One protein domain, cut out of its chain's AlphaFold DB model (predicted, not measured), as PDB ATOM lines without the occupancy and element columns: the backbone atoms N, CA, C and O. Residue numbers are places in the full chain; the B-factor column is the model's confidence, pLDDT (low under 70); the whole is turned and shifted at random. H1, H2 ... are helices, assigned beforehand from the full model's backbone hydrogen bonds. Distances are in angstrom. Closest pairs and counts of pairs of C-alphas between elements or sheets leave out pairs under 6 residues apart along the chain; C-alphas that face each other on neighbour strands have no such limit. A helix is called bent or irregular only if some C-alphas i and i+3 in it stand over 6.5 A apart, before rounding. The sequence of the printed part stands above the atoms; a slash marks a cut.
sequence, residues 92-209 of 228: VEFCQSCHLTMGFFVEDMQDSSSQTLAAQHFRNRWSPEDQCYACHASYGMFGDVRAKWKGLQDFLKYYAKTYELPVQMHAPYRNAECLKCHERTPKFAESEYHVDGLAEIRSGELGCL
ATOM      1  N   VAL A  92       7.480  32.742 -37.027       88.00
ATOM      2  CA  VAL A  92       6.612  33.324 -38.067       88.00
ATOM      3  C   VAL A  92       5.142  33.165 -37.685       88.00
ATOM      4  O   VAL A  92       4.366  34.102 -37.833       88.00
ATOM      5  N   GLU A  93       4.772  32.027 -37.099       87.12
ATOM      6  CA  GLU A  93       3.411  31.725 -36.652       87.12
ATOM      7  C   GLU A  93       2.930  32.715 -35.585       87.12
ATOM      8  O   GLU A  93       1.755  33.083 -35.551       87.12
ATOM      9  N   PHE A  94       3.835  33.187 -34.720       86.31
ATOM     10  CA  PHE A  94       3.505  34.221 -33.745       86.31
ATOM     11  C   PHE A  94       3.256  35.563 -34.434       86.31
ATOM     12  O   PHE A  94       2.241  36.201 -34.164       86.31
ATOM     13  N   CYS A  95       4.128  35.978 -35.355       85.06
ATOM     14  CA  CYS A  95       3.932  37.208 -36.126       85.06
ATOM     15  C   CYS A  95       2.628  37.160 -36.944       85.06
ATOM     16  O   CYS A  95       1.849  38.112 -36.933       85.06
ATOM     17  N   GLN A  96       2.337  36.018 -37.571       86.31
ATOM     18  CA  GLN A  96       1.130  35.786 -38.367       86.31
ATOM     19  C   GLN A  96      -0.159  35.786 -37.531       86.31
ATOM     20  O   GLN A  96      -1.236  36.030 -38.071       86.31
ATOM     21  N   SER A  97      -0.082  35.569 -36.213       87.00
ATOM     22  CA  SER A  97      -1.267  35.603 -35.342       87.00
ATOM     23  C   SER A  97      -2.015  36.946 -35.392       87.00
ATOM     24  O   SER A  97      -3.235  36.989 -35.216       87.00
ATOM     25  N   CYS A  98      -1.314  38.034 -35.733       83.06
ATOM     26  CA  CYS A  98      -1.882  39.355 -36.008       83.06
ATOM     27  C   CYS A  98      -2.264  39.503 -37.492       83.06
ATOM     28  O   CYS A  98      -1.848  40.449 -38.157       83.06
ATOM     29  N   HIS A  99      -3.023  38.546 -38.031       77.12
ATOM     30  CA  HIS A  99      -3.273  38.398 -39.472       77.12
ATOM     31  C   HIS A  99      -3.735  39.681 -40.193       77.12
ATOM     32  O   HIS A  99      -3.370  39.868 -41.347       77.12
ATOM     33  N   LEU A 100      -4.471  40.593 -39.537       81.19
ATOM     34  CA  LEU A 100      -4.924  41.847 -40.169       81.19
ATOM     35  C   LEU A 100      -3.779  42.815 -40.487       81.19
ATOM     36  O   LEU A 100      -3.837  43.522 -41.486       81.19
ATOM     37  N   THR A 101      -2.758  42.884 -39.634       81.81
ATOM     38  CA  THR A 101      -1.628  43.809 -39.807       81.81
ATOM     39  C   THR A 101      -0.410  43.123 -40.408       81.81
ATOM     40  O   THR A 101       0.375  43.780 -41.082       81.81
ATOM     41  N   MET A 102      -0.249  41.815 -40.180       86.88
ATOM     42  CA  MET A 102       0.930  41.042 -40.584       86.88
ATOM     43  C   MET A 102       0.690  40.077 -41.751       86.88
ATOM     44  O   MET A 102       1.663  39.646 -42.366       86.88
ATOM     45  N   GLY A 103      -0.563  39.738 -42.076       86.25
ATOM     46  CA  GLY A 103      -0.896  38.717 -43.080       86.25
ATOM     47  C   GLY A 103      -0.255  38.987 -44.437       86.25
ATOM     48  O   GLY A 103       0.462  38.135 -44.945       86.25
ATOM     49  N   PHE A 104      -0.391  40.217 -44.938       88.12
ATOM     50  CA  PHE A 104       0.204  40.652 -46.204       88.12
ATOM     51  C   PHE A 104       1.722  40.401 -46.286       88.12
ATOM     52  O   PHE A 104       2.227  39.924 -47.298       88.12
ATOM     53  N   PHE A 105       2.466  40.685 -45.211       90.06
ATOM     54  CA  PHE A 105       3.919  40.493 -45.194       90.06
ATOM     55  C   PHE A 105       4.315  39.017 -45.184       90.06
ATOM     56  O   PHE A 105       5.318  38.641 -45.789       90.06
ATOM     57  N   VAL A 106       3.540  38.185 -44.482       90.44
ATOM     58  CA  VAL A 106       3.754  36.735 -44.446       90.44
ATOM     59  C   VAL A 106       3.412  36.118 -45.802       90.44
ATOM     60  O   VAL A 106       4.155  35.263 -46.271       90.44
ATOM     61  N   GLU A 107       2.341  36.580 -46.445       90.69
ATOM     62  CA  GLU A 107       1.938  36.157 -47.787       90.69
ATOM     63  C   GLU A 107       3.004  36.502 -48.831       90.69
ATOM     64  O   GLU A 107       3.431  35.611 -49.557       90.69
ATOM     65  N   ASP A 108       3.510  37.740 -48.849       92.25
ATOM     66  CA  ASP A 108       4.620  38.135 -49.729       92.25
ATOM     67  C   ASP A 108       5.877  37.288 -49.484       92.25
ATOM     68  O   ASP A 108       6.483  36.773 -50.419       92.25
ATOM     69  N   MET A 109       6.250  37.087 -48.218       91.69
ATOM     70  CA  MET A 109       7.406  36.266 -47.854       91.69
ATOM     71  C   MET A 109       7.257  34.804 -48.314       91.69
ATOM     72  O   MET A 109       8.247  34.159 -48.656       91.69
ATOM     73  N   GLN A 110       6.041  34.259 -48.297       91.44
ATOM     74  CA  GLN A 110       5.764  32.876 -48.693       91.44
ATOM     75  C   GLN A 110       5.472  32.725 -50.194       91.44
ATOM     76  O   GLN A 110       5.503  31.600 -50.706       91.44
ATOM     77  N   ASP A 111       5.230  33.819 -50.916       92.69
ATOM     78  CA  ASP A 111       4.985  33.799 -52.352       92.69
ATOM     79  C   ASP A 111       6.257  33.422 -53.124       92.69
ATOM     80  O   ASP A 111       7.214  34.184 -53.271       92.69
ATOM     81  N   SER A 112       6.236  32.219 -53.695       90.00
ATOM     82  CA  SER A 112       7.320  31.694 -54.527       90.00
ATOM     83  C   SER A 112       7.628  32.525 -55.777       90.00
ATOM     84  O   SER A 112       8.724  32.384 -56.322       90.00
ATOM     85  N   SER A 113       6.695  33.357 -56.243       92.38
ATOM     86  CA  SER A 113       6.861  34.235 -57.403       92.38
ATOM     87  C   SER A 113       7.395  35.621 -57.031       92.38
ATOM     88  O   SER A 113       7.997  36.289 -57.881       92.38
ATOM     89  N   SER A 114       7.268  36.016 -55.759       93.06
ATOM     90  CA  SER A 114       7.746  37.302 -55.270       93.06
ATOM     91  C   SER A 114       9.270  37.412 -55.383       93.06
ATOM     92  O   SER A 114      10.032  36.457 -55.187       93.06
ATOM     93  N   GLN A 115       9.716  38.608 -55.770       92.50
ATOM     94  CA  GLN A 115      11.129  38.969 -55.916       92.50
ATOM     95  C   GLN A 115      11.622  39.842 -54.756       92.50
ATOM     96  O   GLN A 115      12.748  40.343 -54.796       92.50
ATOM     97  N   THR A 116      10.806  40.030 -53.717       94.19
ATOM     98  CA  THR A 116      11.176  40.815 -52.535       94.19
ATOM     99  C   THR A 116      12.288  40.121 -51.759       94.19
ATOM    100  O   THR A 116      12.515  38.910 -51.893       94.19
ATOM    101  N   LEU A 117      13.035  40.879 -50.955       92.81
ATOM    102  CA  LEU A 117      14.109  40.277 -50.163       92.81
ATOM    103  C   LEU A 117      13.560  39.235 -49.188       92.81
ATOM    104  O   LEU A 117      14.196  38.192 -49.039       92.81
ATOM    105  N   ALA A 118      12.400  39.475 -48.571       92.31
ATOM    106  CA  ALA A 118      11.765  38.522 -47.667       92.31
ATOM    107  C   ALA A 118      11.472  37.190 -48.372       92.31
ATOM    108  O   ALA A 118      11.891  36.142 -47.878       92.31
ATOM    109  N   ALA A 119      10.855  37.230 -49.557       93.50
ATOM    110  CA  ALA A 119      10.549  36.035 -50.341       93.50
ATOM    111  C   ALA A 119      11.808  35.258 -50.743       93.50
ATOM    112  O   ALA A 119      11.881  34.033 -50.608       93.50
ATOM    113  N   GLN A 120      12.851  35.966 -51.183       93.12
ATOM    114  CA  GLN A 120      14.123  35.344 -51.547       93.12
ATOM    115  C   GLN A 120      14.819  34.695 -50.340       93.12
ATOM    116  O   GLN A 120      15.285  33.558 -50.445       93.12
ATOM    117  N   HIS A 121      14.861  35.372 -49.188       92.06
ATOM    118  CA  HIS A 121      15.474  34.837 -47.966       92.06
ATOM    119  C   HIS A 121      14.700  33.644 -47.402       92.06
ATOM    120  O   HIS A 121      15.319  32.691 -46.918       92.06
ATOM    121  N   PHE A 122      13.369  33.673 -47.504       91.19
ATOM    122  CA  PHE A 122      12.490  32.581 -47.102       91.19
ATOM    123  C   PHE A 122      12.682  31.353 -47.999       91.19
ATOM    124  O   PHE A 122      13.056  30.280 -47.517       91.19
ATOM    125  N   ARG A 123      12.508  31.517 -49.318       90.12
ATOM    126  CA  ARG A 123      12.582  30.429 -50.309       90.12
ATOM    127  C   ARG A 123      13.946  29.745 -50.320       90.12
ATOM    128  O   ARG A 123      14.017  28.522 -50.420       90.12
ATOM    129  N   ASN A 124      15.024  30.518 -50.194       88.94
ATOM    130  CA  ASN A 124      16.387  29.991 -50.236       88.94
ATOM    131  C   ASN A 124      16.908  29.534 -48.863       88.94
ATOM    132  O   ASN A 124      18.047  29.078 -48.773       88.94
ATOM    133  N   ARG A 125      16.101  29.664 -47.797       85.56
ATOM    134  CA  ARG A 125      16.476  29.356 -46.406       85.56
ATOM    135  C   ARG A 125      17.785  30.017 -45.963       85.56
ATOM    136  O   ARG A 125      18.554  29.439 -45.199       85.56
ATOM    137  N   TRP A 126      18.037  31.241 -46.422       84.50
ATOM    138  CA  TRP A 126      19.212  32.009 -45.995       84.50
ATOM    139  C   TRP A 126      19.108  32.458 -44.533       84.50
ATOM    140  O   TRP A 126      20.130  32.641 -43.880       84.50
ATOM    141  N   SER A 127      17.880  32.553 -44.007       78.38
ATOM    142  CA  SER A 127      17.598  32.562 -42.570       78.38
ATOM    143  C   SER A 127      16.846  31.271 -42.220       78.38
ATOM    144  O   SER A 127      15.645  31.183 -42.490       78.38
ATOM    145  N   PRO A 128      17.526  30.230 -41.709       66.94
ATOM    146  CA  PRO A 128      16.899  28.927 -41.476       66.94
ATOM    147  C   PRO A 128      15.928  28.934 -40.289       66.94
ATOM    148  O   PRO A 128      14.982  28.153 -40.274       66.94
ATOM    149  N   GLU A 129      16.121  29.841 -39.331       72.75
ATOM    150  CA  GLU A 129      15.280  29.985 -38.143       72.75
ATOM    151  C   GLU A 129      14.815  31.431 -37.974       72.75
ATOM    152  O   GLU A 129      15.429  32.357 -38.509       72.75
ATOM    153  N   ASP A 130      13.712  31.598 -37.237       83.00
ATOM    154  CA  ASP A 130      13.188  32.883 -36.765       83.00
ATOM    155  C   ASP A 130      13.178  33.978 -37.853       83.00
ATOM    156  O   ASP A 130      13.640  35.096 -37.645       83.00
ATOM    157  N   GLN A 131      12.669  33.641 -39.042       88.00
ATOM    158  CA  GLN A 131      12.881  34.387 -40.292       88.00
ATOM    159  C   GLN A 131      12.483  35.866 -40.245       88.00
ATOM    160  O   GLN A 131      13.227  36.712 -40.735       88.00
ATOM    161  N   CYS A 132      11.354  36.203 -39.616       88.31
ATOM    162  CA  CYS A 132      10.995  37.603 -39.388       88.31
ATOM    163  C   CYS A 132      11.935  38.244 -38.353       88.31
ATOM    164  O   CYS A 132      12.439  39.349 -38.540       88.31
ATOM    165  N   TYR A 133      12.205  37.541 -37.253       87.56
ATOM    166  CA  TYR A 133      13.002  38.054 -36.142       87.56
ATOM    167  C   TYR A 133      14.461  38.325 -36.528       87.56
ATOM    168  O   TYR A 133      15.033  39.307 -36.065       87.56
ATOM    169  N   ALA A 134      15.058  37.506 -37.395       86.94
ATOM    170  CA  ALA A 134      16.457  37.621 -37.805       86.94
ATOM    171  C   ALA A 134      16.794  39.006 -38.389       86.94
ATOM    172  O   ALA A 134      17.860  39.560 -38.094       86.94
ATOM    173  N   CYS A 135      15.853  39.573 -39.152       87.25
ATOM    174  CA  CYS A 135      15.965  40.898 -39.762       87.25
ATOM    175  C   CYS A 135      15.349  42.013 -38.900       87.25
ATOM    176  O   CYS A 135      15.830  43.145 -38.932       87.25
ATOM    177  N   HIS A 136      14.289  41.724 -38.136       88.00
ATOM    178  CA  HIS A 136      13.542  42.735 -37.371       88.00
ATOM    179  C   HIS A 136      14.005  42.920 -35.916       88.00
ATOM    180  O   HIS A 136      13.555  43.854 -35.245       88.00
ATOM    181  N   ALA A 137      14.906  42.073 -35.414       84.62
ATOM    182  CA  ALA A 137      15.486  42.193 -34.082       84.62
ATOM    183  C   ALA A 137      16.992  42.466 -34.137       84.62
ATOM    184  O   ALA A 137      17.771  41.733 -34.752       84.62
ATOM    185  N   SER A 138      17.407  43.517 -33.426       77.00
ATOM    186  CA  SER A 138      18.822  43.859 -33.307       77.00
ATOM    187  C   SER A 138      19.604  42.842 -32.487       77.00
ATOM    188  O   SER A 138      19.093  42.281 -31.522       77.00
ATOM    189  N   TYR A 139      20.880  42.661 -32.842       63.97
ATOM    190  CA  TYR A 139      21.793  41.775 -32.116       63.97
ATOM    191  C   TYR A 139      22.003  42.190 -30.650       63.97
ATOM    192  O   TYR A 139      21.982  43.374 -30.300       63.97
ATOM    193  N   GLY A 140      22.312  41.194 -29.817       58.56
ATOM    194  CA  GLY A 140      22.680  41.353 -28.415       58.56
ATOM    195  C   GLY A 140      21.482  41.328 -27.466       58.56
ATOM    196  O   GLY A 140      20.342  41.579 -27.849       58.56
ATOM    197  N   MET A 141      21.759  41.074 -26.184       51.88
ATOM    198  CA  MET A 141      20.734  40.923 -25.140       51.88
ATOM    199  C   MET A 141      19.762  42.118 -25.074       51.88
ATOM    200  O   MET A 141      18.569  41.943 -24.849       51.88
ATOM    201  N   PHE A 142      20.251  43.340 -25.317       59.44
ATOM    202  CA  PHE A 142      19.424  44.552 -25.312       59.44
ATOM    203  C   PHE A 142      18.661  44.793 -26.624       59.44
ATOM    204  O   PHE A 142      17.612  45.444 -26.601       59.44
ATOM    205  N   GLY A 143      19.162  44.284 -27.753       63.41
ATOM    206  CA  GLY A 143      18.464  44.330 -29.038       63.41
ATOM    207  C   GLY A 143      17.215  43.452 -29.011       63.41
ATOM    208  O   GLY A 143      16.125  43.931 -29.334       63.41
ATOM    209  N   ASP A 144      17.349  42.245 -28.458       71.69
ATOM    210  CA  ASP A 144      16.235  41.328 -28.222       71.69
ATOM    211  C   ASP A 144      15.174  41.939 -27.295       71.69
ATOM    212  O   ASP A 144      13.980  41.886 -27.600       71.69
ATOM    213  N   VAL A 145      15.585  42.570 -26.187       78.25
ATOM    214  CA  VAL A 145      14.660  43.224 -25.241       78.25
ATOM    215  C   VAL A 145      13.921  44.393 -25.892       78.25
ATOM    216  O   VAL A 145      12.708  44.520 -25.726       78.25
ATOM    217  N   ARG A 146      14.610  45.242 -26.664       80.81
ATOM    218  CA  ARG A 146      13.977  46.385 -27.340       80.81
ATOM    219  C   ARG A 146      12.990  45.932 -28.414       80.81
ATOM    220  O   ARG A 146      11.913  46.515 -28.515       80.81
ATOM    221  N   ALA A 147      13.340  44.906 -29.187       79.56
ATOM    222  CA  ALA A 147      12.443  44.315 -30.176       79.56
ATOM    223  C   ALA A 147      11.183  43.749 -29.504       79.56
ATOM    224  O   ALA A 147      10.069  44.033 -29.934       79.56
ATOM    225  N   LYS A 148      11.346  43.039 -28.383       81.81
ATOM    226  CA  LYS A 148      10.236  42.485 -27.594       81.81
ATOM    227  C   LYS A 148       9.340  43.565 -26.993       81.81
ATOM    228  O   LYS A 148       8.123  43.433 -27.034       81.81
ATOM    229  N   TRP A 149       9.925  44.646 -26.480       85.25
ATOM    230  CA  TRP A 149       9.160  45.777 -25.956       85.25
ATOM    231  C   TRP A 149       8.315  46.452 -27.041       85.25
ATOM    232  O   TRP A 149       7.135  46.712 -26.826       85.25
ATOM    233  N   LYS A 150       8.892  46.685 -28.225       84.62
ATOM    234  CA  LYS A 150       8.146  47.216 -29.376       84.62
ATOM    235  C   LYS A 150       7.040  46.259 -29.822       84.62
ATOM    236  O   LYS A 150       5.907  46.691 -29.978       84.62
ATOM    237  N   GLY A 151       7.336  44.961 -29.903       83.31
ATOM    238  CA  GLY A 151       6.333  43.936 -30.193       83.31
ATOM    239  C   GLY A 151       5.169  43.941 -29.196       83.31
ATOM    240  O   GLY A 151       4.020  43.816 -29.602       83.31
ATOM    241  N   LEU A 152       5.435  44.166 -27.903       87.31
ATOM    242  CA  LEU A 152       4.384  44.337 -26.896       87.31
ATOM    243  C   LEU A 152       3.550  45.605 -27.142       87.31
ATOM    244  O   LEU A 152       2.328  45.555 -27.035       87.31
ATOM    245  N   GLN A 153       4.179  46.732 -27.482       88.69
ATOM    246  CA  GLN A 153       3.456  47.963 -27.828       88.69
ATOM    247  C   GLN A 153       2.555  47.762 -29.052       88.69
ATOM    248  O   GLN A 153       1.399  48.183 -29.035       88.69
ATOM    249  N   ASP A 154       3.057  47.093 -30.086       87.75
ATOM    250  CA  ASP A 154       2.302  46.825 -31.310       87.75
ATOM    251  C   ASP A 154       1.174  45.811 -31.065       87.75
ATOM    252  O   ASP A 154       0.057  46.014 -31.541       87.75
ATOM    253  N   PHE A 155       1.398  44.798 -30.219       87.44
ATOM    254  CA  PHE A 155       0.346  43.899 -29.733       87.44
ATOM    255  C   PHE A 155      -0.772  44.663 -29.012       87.44
ATOM    256  O   PHE A 155      -1.952  44.435 -29.278       87.44
ATOM    257  N   LEU A 156      -0.422  45.596 -28.121       90.81
ATOM    258  CA  LEU A 156      -1.409  46.403 -27.406       90.81
ATOM    259  C   LEU A 156      -2.209  47.297 -28.361       90.81
ATOM    260  O   LEU A 156      -3.427  47.380 -28.221       90.81
ATOM    261  N   LYS A 157      -1.561  47.910 -29.360       89.94
ATOM    262  CA  LYS A 157      -2.248  48.691 -30.406       89.94
ATOM    263  C   LYS A 157      -3.187  47.826 -31.241       89.94
ATOM    264  O   LYS A 157      -4.306  48.248 -31.525       89.94
ATOM    265  N   TYR A 158      -2.751  46.625 -31.617       88.00
ATOM    266  CA  TYR A 158      -3.573  45.662 -32.343       88.00
ATOM    267  C   TYR A 158      -4.814  45.280 -31.533       88.00
ATOM    268  O   TYR A 158      -5.939  45.406 -32.017       88.00
ATOM    269  N   TYR A 159      -4.623  44.894 -30.269       89.62
ATOM    270  CA  TYR A 159      -5.708  44.497 -29.373       89.62
ATOM    271  C   TYR A 159      -6.697  45.641 -29.110       89.62
ATOM    272  O   TYR A 159      -7.909  45.436 -29.144       89.62
ATOM    273  N   ALA A 160      -6.191  46.859 -28.904       93.81
ATOM    274  CA  ALA A 160      -7.004  48.059 -28.714       93.81
ATOM    275  C   ALA A 160      -7.610  48.609 -30.020       93.81
ATOM    276  O   ALA A 160      -8.399  49.550 -29.963       93.81
ATOM    277  N   LYS A 161      -7.259  48.041 -31.184       89.44
ATOM    278  CA  LYS A 161      -7.636  48.527 -32.524       89.44
ATOM    279  C   LYS A 161      -7.245  49.989 -32.785       89.44
ATOM    280  O   LYS A 161      -7.951  50.712 -33.477       89.44
ATOM    281  N   THR A 162      -6.115  50.424 -32.237       90.88
ATOM    282  CA  THR A 162      -5.570  51.784 -32.404       90.88
ATOM    283  C   THR A 162      -4.372  51.808 -33.358       90.88
ATOM    284  O   THR A 162      -3.468  52.628 -33.198       90.88
ATOM    285  N   TYR A 163      -4.286  50.841 -34.271       86.12
ATOM    286  CA  TYR A 163      -3.239  50.782 -35.289       86.12
ATOM    287  C   TYR A 163      -3.669  51.551 -36.541       86.12
ATOM    288  O   TYR A 163      -4.858  51.692 -36.814       86.12
ATOM    289  N   GLU A 164      -2.690  52.018 -37.309       85.06
ATOM    290  CA  GLU A 164      -2.905  52.737 -38.565       85.06
ATOM    291  C   GLU A 164      -2.413  51.885 -39.738       85.06
ATOM    292  O   GLU A 164      -1.431  51.147 -39.614       85.06
ATOM    293  N   LEU A 165      -3.124  51.969 -40.865       83.19
ATOM    294  CA  LEU A 165      -2.738  51.360 -42.136       83.19
ATOM    295  C   LEU A 165      -2.348  52.475 -43.124       83.19
ATOM    296  O   LEU A 165      -3.030  53.503 -43.148       83.19
ATOM    297  N   PRO A 166      -1.302  52.296 -43.951       82.12
ATOM    298  CA  PRO A 166      -0.449  51.107 -44.057       82.12
ATOM    299  C   PRO A 166       0.449  50.931 -42.826       82.12
ATOM    300  O   PRO A 166       0.831  51.909 -42.184       82.12
ATOM    301  N   VAL A 167       0.793  49.684 -42.490       82.25
ATOM    302  CA  VAL A 167       1.714  49.419 -41.374       82.25
ATOM    303  C   VAL A 167       3.112  49.866 -41.775       82.25
ATOM    304  O   VAL A 167       3.716  49.292 -42.678       82.25
ATOM    305  N   GLN A 168       3.634  50.865 -41.069       80.25
ATOM    306  CA  GLN A 168       4.969  51.411 -41.299       80.25
ATOM    307  C   GLN A 168       5.959  50.920 -40.245       80.25
ATOM    308  O   GLN A 168       5.608  50.683 -39.086       80.25
ATOM    309  N   MET A 169       7.228  50.806 -40.633       79.50
ATOM    310  CA  MET A 169       8.287  50.545 -39.664       79.50
ATOM    311  C   MET A 169       8.559  51.784 -38.818       79.50
ATOM    312  O   MET A 169       8.671  52.893 -39.327       79.50
ATOM    313  N   HIS A 170       8.761  51.570 -37.518       76.94
ATOM    314  CA  HIS A 170       9.138  52.632 -36.576       76.94
ATOM    315  C   HIS A 170      10.483  53.294 -36.909       76.94
ATOM    316  O   HIS A 170      10.750  54.409 -36.472       76.94
ATOM    317  N   ALA A 171      11.365  52.570 -37.596       80.81
ATOM    318  CA  ALA A 171      12.656  53.049 -38.063       80.81
ATOM    319  C   ALA A 171      13.103  52.211 -39.274       80.81
ATOM    320  O   ALA A 171      12.711  51.043 -39.357       80.81
ATOM    321  N   PRO A 172      13.947  52.762 -40.164       83.50
ATOM    322  CA  PRO A 172      14.568  51.996 -41.239       83.50
ATOM    323  C   PRO A 172      15.367  50.798 -40.712       83.50
ATOM    324  O   PRO A 172      15.835  50.795 -39.564       83.50
ATOM    325  N   TYR A 173      15.572  49.794 -41.567       86.12
ATOM    326  CA  TYR A 173      16.497  48.708 -41.256       86.12
ATOM    327  C   TYR A 173      17.899  49.261 -41.030       86.12
ATOM    328  O   TYR A 173      18.388  50.117 -41.765       86.12
ATOM    329  N   ARG A 174      18.564  48.739 -40.004       88.44
ATOM    330  CA  ARG A 174      19.955  49.079 -39.729       88.44
ATOM    331  C   ARG A 174      20.832  48.164 -40.570       88.44
ATOM    332  O   ARG A 174      20.647  46.951 -40.521       88.44
ATOM    333  N   ASN A 175      21.845  48.710 -41.235       92.06
ATOM    334  CA  ASN A 175      22.803  47.908 -42.007       92.06
ATOM    335  C   ASN A 175      23.455  46.799 -41.173       92.06
ATOM    336  O   ASN A 175      23.723  45.714 -41.679       92.06
ATOM    337  N   ALA A 176      23.627  47.033 -39.869       89.19
ATOM    338  CA  ALA A 176      24.100  46.024 -38.929       89.19
ATOM    339  C   ALA A 176      23.286  44.716 -38.969       89.19
ATOM    340  O   ALA A 176      23.870  43.663 -38.743       89.19
ATOM    341  N   GLU A 177      21.980  44.757 -39.265       87.81
ATOM    342  CA  GLU A 177      21.145  43.553 -39.375       87.81
ATOM    343  C   GLU A 177      21.502  42.730 -40.619       87.81
ATOM    344  O   GLU A 177      21.639  41.512 -40.531       87.81
ATOM    345  N   CYS A 178      21.746  43.393 -41.753       91.06
ATOM    346  CA  CYS A 178      22.185  42.757 -42.996       91.06
ATOM    347  C   CYS A 178      23.620  42.215 -42.868       91.06
ATOM    348  O   CYS A 178      23.918  41.081 -43.253       91.06
ATOM    349  N   LEU A 179      24.516  43.008 -42.275       91.81
ATOM    350  CA  LEU A 179      25.938  42.689 -42.148       91.81
ATOM    351  C   LEU A 179      26.209  41.454 -41.275       91.81
ATOM    352  O   LEU A 179      27.227  40.802 -41.497       91.81
ATOM    353  N   LYS A 180      25.287  41.052 -40.379       88.06
ATOM    354  CA  LYS A 180      25.395  39.791 -39.607       88.06
ATOM    355  C   LYS A 180      25.713  38.589 -40.495       88.06
ATOM    356  O   LYS A 180      26.515  37.739 -40.114       88.06
ATOM    357  N   CYS A 181      25.069  38.533 -41.658       89.44
ATOM    358  CA  CYS A 181      25.199  37.431 -42.604       89.44
ATOM    359  C   CYS A 181      26.000  37.830 -43.845       89.44
ATOM    360  O   CYS A 181      26.681  36.985 -44.416       89.44
ATOM    361  N   HIS A 182      25.950  39.101 -44.258       92.25
ATOM    362  CA  HIS A 182      26.552  39.541 -45.516       92.25
ATOM    363  C   HIS A 182      28.016  39.979 -45.407       92.25
ATOM    364  O   HIS A 182      28.765  39.738 -46.353       92.25
ATOM    365  N   GLU A 183      28.458  40.558 -44.282       91.12
ATOM    366  CA  GLU A 183      29.778  41.214 -44.180       91.12
ATOM    367  C   GLU A 183      30.942  40.267 -44.502       91.12
ATOM    368  O   GLU A 183      31.943  40.668 -45.085       91.12
ATOM    369  N   ARG A 184      30.806  38.990 -44.135       89.75
ATOM    370  CA  ARG A 184      31.863  37.977 -44.276       89.75
ATOM    371  C   ARG A 184      31.733  37.125 -45.537       89.75
ATOM    372  O   ARG A 184      32.371  36.079 -45.636       89.75
ATOM    373  N   THR A 185      30.884  37.525 -46.479       92.25
ATOM    374  CA  THR A 185      30.686  36.771 -47.722       92.25
ATOM    375  C   THR A 185      31.667  37.231 -48.803       92.25
ATOM    376  O   THR A 185      31.943  38.428 -48.892       92.25
ATOM    377  N   PRO A 186      32.150  36.329 -49.681       93.12
ATOM    378  CA  PRO A 186      32.999  36.720 -50.809       93.12
ATOM    379  C   PRO A 186      32.335  37.781 -51.692       93.12
ATOM    380  O   PRO A 186      32.936  38.804 -51.988       93.12
ATOM    381  N   LYS A 187      31.036  37.615 -51.978       90.88
ATOM    382  CA  LYS A 187      30.242  38.575 -52.762       90.88
ATOM    383  C   LYS A 187      30.222  39.986 -52.174       90.88
ATOM    384  O   LYS A 187      30.081  40.949 -52.920       90.88
ATOM    385  N   PHE A 188      30.311  40.115 -50.850       93.25
ATOM    386  CA  PHE A 188      30.396  41.425 -50.217       93.25
ATOM    387  C   PHE A 188      31.770  42.056 -50.459       93.25
ATOM    388  O   PHE A 188      31.826  43.198 -50.898       93.25
ATOM    389  N   ALA A 189      32.850  41.298 -50.248       90.56
ATOM    390  CA  ALA A 189      34.230  41.769 -50.393       90.56
ATOM    391  C   ALA A 189      34.678  41.994 -51.851       90.56
ATOM    392  O   ALA A 189      35.586  42.781 -52.092       90.56
ATOM    393  N   GLU A 190      34.064  41.303 -52.812       93.88
ATOM    394  CA  GLU A 190      34.389  41.391 -54.244       93.88
ATOM    395  C   GLU A 190      33.692  42.561 -54.959       93.88
ATOM    396  O   GLU A 190      34.058  42.903 -56.080       93.88
ATOM    397  N   SER A 191      32.678  43.171 -54.341       92.94
ATOM    398  CA  SER A 191      31.954  44.301 -54.925       92.94
ATOM    399  C   SER A 191      32.720  45.603 -54.705       92.94
ATOM    400  O   SER A 191      32.837  46.058 -53.566       92.94
ATOM    401  N   GLU A 192      33.169  46.245 -55.786       92.88
ATOM    402  CA  GLU A 192      33.846  47.554 -55.736       92.88
ATOM    403  C   GLU A 192      33.006  48.596 -54.979       92.88
ATOM    404  O   GLU A 192      33.517  49.275 -54.095       92.88
ATOM    405  N   TYR A 193      31.685  48.620 -55.197       90.31
ATOM    406  CA  TYR A 193      30.768  49.530 -54.498       90.31
ATOM    407  C   TYR A 193      30.737  49.330 -52.975       90.31
ATOM    408  O   TYR A 193      30.547  50.290 -52.232       90.31
ATOM    409  N   HIS A 194      30.911  48.095 -52.489       94.00
ATOM    410  CA  HIS A 194      30.970  47.840 -51.047       94.00
ATOM    411  C   HIS A 194      32.334  48.179 -50.453       94.00
ATOM    412  O   HIS A 194      32.401  48.553 -49.286       94.00
ATOM    413  N   VAL A 195      33.411  48.015 -51.227       91.50
ATOM    414  CA  VAL A 195      34.775  48.333 -50.792       91.50
ATOM    415  C   VAL A 195      34.965  49.845 -50.711       91.50
ATOM    416  O   VAL A 195      35.434  50.337 -49.685       91.50
ATOM    417  N   ASP A 196      34.535  50.572 -51.741       93.62
ATOM    418  CA  ASP A 196      34.672  52.027 -51.821       93.62
ATOM    419  C   ASP A 196      33.757  52.744 -50.818       93.62
ATOM    420  O   ASP A 196      34.182  53.706 -50.186       93.62
ATOM    421  N   GLY A 197      32.529  52.245 -50.628       91.62
ATOM    422  CA  GLY A 197      31.532  52.802 -49.702       91.62
ATOM    423  C   GLY A 197      31.499  52.146 -48.316       91.62
ATOM    424  O   GLY A 197      30.485  52.217 -47.617       91.62
ATOM    425  N   LEU A 198      32.548  51.416 -47.918       92.00
ATOM    426  CA  LEU A 198      32.507  50.579 -46.711       92.00
ATOM    427  C   LEU A 198      32.255  51.394 -45.434       92.00
ATOM    428  O   LEU A 198      31.613  50.899 -44.500       92.00
ATOM    429  N   ALA A 199      32.788  52.616 -45.367       93.38
ATOM    430  CA  ALA A 199      32.640  53.483 -44.205       93.38
ATOM    431  C   ALA A 199      31.184  53.942 -44.044       93.38
ATOM    432  O   ALA A 199      30.628  53.821 -42.952       93.38
ATOM    433  N   GLU A 200      30.558  54.361 -45.138       94.38
ATOM    434  CA  GLU A 200      29.178  54.832 -45.241       94.38
ATOM    435  C   GLU A 200      28.182  53.691 -44.989       94.38
ATOM    436  O   GLU A 200      27.180  53.851 -44.287       94.38
ATOM    437  N   ILE A 201      28.483  52.486 -45.486       93.19
ATOM    438  CA  ILE A 201      27.687  51.283 -45.210       93.19
ATOM    439  C   ILE A 201      27.768  50.917 -43.723       93.19
ATOM    440  O   ILE A 201      26.756  50.567 -43.109       93.19
ATOM    441  N   ARG A 202      28.952  50.995 -43.104       90.75
ATOM    442  CA  ARG A 202      29.119  50.670 -41.678       90.75
ATOM    443  C   ARG A 202      28.537  51.734 -40.753       90.75
ATOM    444  O   ARG A 202      28.025  51.374 -39.691       90.75
ATOM    445  N   SER A 203      28.599  53.009 -41.136       91.69
ATOM    446  CA  SER A 203      27.972  54.111 -40.398       91.69
ATOM    447  C   SER A 203      26.446  54.086 -40.525       91.69
ATOM    448  O   SER A 203      25.750  54.526 -39.607       91.69
ATOM    449  N   GLY A 204      25.924  53.496 -41.604       89.25
ATOM    450  CA  GLY A 204      24.499  53.478 -41.927       89.25
ATOM    451  C   GLY A 204      24.040  54.710 -42.707       89.25
ATOM    452  O   GLY A 204      22.837  54.908 -42.833       89.25
ATOM    453  N   GLU A 205      24.973  55.530 -43.199       92.12
ATOM    454  CA  GLU A 205      24.689  56.669 -44.081       92.12
ATOM    455  C   GLU A 205      24.264  56.215 -45.480       92.12
ATOM    456  O   GLU A 205      23.425  56.873 -46.088       92.12
ATOM    457  N   LEU A 206      24.797  55.083 -45.955       91.75
ATOM    458  CA  LEU A 206      24.352  54.415 -47.178       91.75
ATOM    459  C   LEU A 206      23.619  53.120 -46.817       91.75
ATOM    460  O   LEU A 206      24.245  52.125 -46.442       91.75
ATOM    461  N   GLY A 207      22.289  53.121 -46.893       91.31
ATOM    462  CA  GLY A 207      21.446  51.991 -46.519       91.31
ATOM    463  C   GLY A 207      21.487  50.845 -47.533       91.31
ATOM    464  O   GLY A 207      21.417  51.060 -48.739       91.31
ATOM    465  N   CYS A 208      21.506  49.593 -47.063       92.38
ATOM    466  CA  CYS A 208      21.507  48.433 -47.965       92.38
ATOM    467  C   CYS A 208      20.301  48.429 -48.926       92.38
ATOM    468  O   CYS A 208      20.448  48.063 -50.090       92.38
ATOM    469  N   LEU A 209      19.122  48.852 -48.454       91.50
ATOM    470  CA  LEU A 209      17.879  48.871 -49.238       91.50
ATOM    471  C   LEU A 209      17.795  49.999 -50.278       91.50
ATOM    472  O   LEU A 209      16.834  50.064 -51.038       91.50
TER     473      LEU A 209
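AT A GLANCE: This is residues 92 to 209 of the 228 residues of the protein "Cytochrom_NNT domain-containing protein" of Acidobacteria bacterium RIFCSPHIGHO2_02_FULL_67_57 (UniProt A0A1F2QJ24). Two unequal lobes of mostly short, crossed helices are joined where H4 and H6 meet: the larger lobe has H1, H2, H3 and H4 in a loose ring with the long helix H5 nearby, and the smaller has H6, H7, H8 and H9 in a loose, curving chain at the far end of the longest axis. Residues 160 to 174, a long stretch with no named element, run back from the far end of H5 to H6. The printed part has 118 residues with nine named helices, H1 to H9 in order along the chain, and no named strand; its class is all helix. It is only just compact, close to loose, with a radius of gyration of the C-alphas of 15.9 A and spans of 48 by 33 by 25 A.

IN THESE COORDINATES: H1, residues 92 to 96, begins at C-alpha 92 at (6.612, 33.324, -38.067). H2, residues 99 to 110, is 14.0 A long and irregular: C-alphas 101 and 104 are 7.4 A apart. H3 spans residues 117 to 123 and 10.0 A, and H4 residues 131 to 136. H5, residues 141 to 159, measures 27.0 A and ends at C-alpha 159 at (-5.708, 44.497, -29.373). H6, residues 175 to 182, is 9.8 A long. H7 holds residues 186 to 189, H8 residues 192 to 196, and H9 residues 198 to 203, ending at C-alpha 203 at (27.972, 54.111, -40.398).

HOW THE PARTS SIT: H1 touches H2, of which residues 102 to 106 alone take part; the closest C-alphas, of Gln 96 and Met 102, are 5.7 A apart. H1 only just touches H4, with 3 pairs of C-alphas within 8 A, the closest those of Val 92 and Cys 132 at 6.3 A. H2 touches H3 with residues 108 to 110 alone, at a steep tilt of 67 degrees, the same way; the closest C-alphas, of Met 109 and Ala 119, are 4.0 A apart. H4 and H5 are close but not clearly touching, about perpendicular at 78 degrees, with C-alphas 136 and 147 closest at 7.4 A. H4 touches H6 at a steep tilt of 39 degrees, opposite ways; C-alphas 135 and 177 are closest at 5.8 A. H6 only just touches H9, with 3 pairs of C-alphas within 8 A, the closest those of Asn 175 and Ile 201 at 6.7 A. H7 and H8 are close but not clearly touching, with C-alphas 188 and 194 closest at 6.5 A. Every O i to N i+4 pair is within hydrogen-bond range in H1, H3, H5, H8 and H9, against 6 of 8 in H2, 1 of 2 in H4 and 3 of 4 in H6; H7 is too short for such a pair.

THE WHOLE: The two C-alphas farthest apart, of Ala 160 and Glu 190, are 49.1 A apart. The printed part has no cut, and the link from H5 to H6 is long, with 15 residues. Mean pLDDT of the printed part is 86.7; residues 128 and 139 to 143 are under 70.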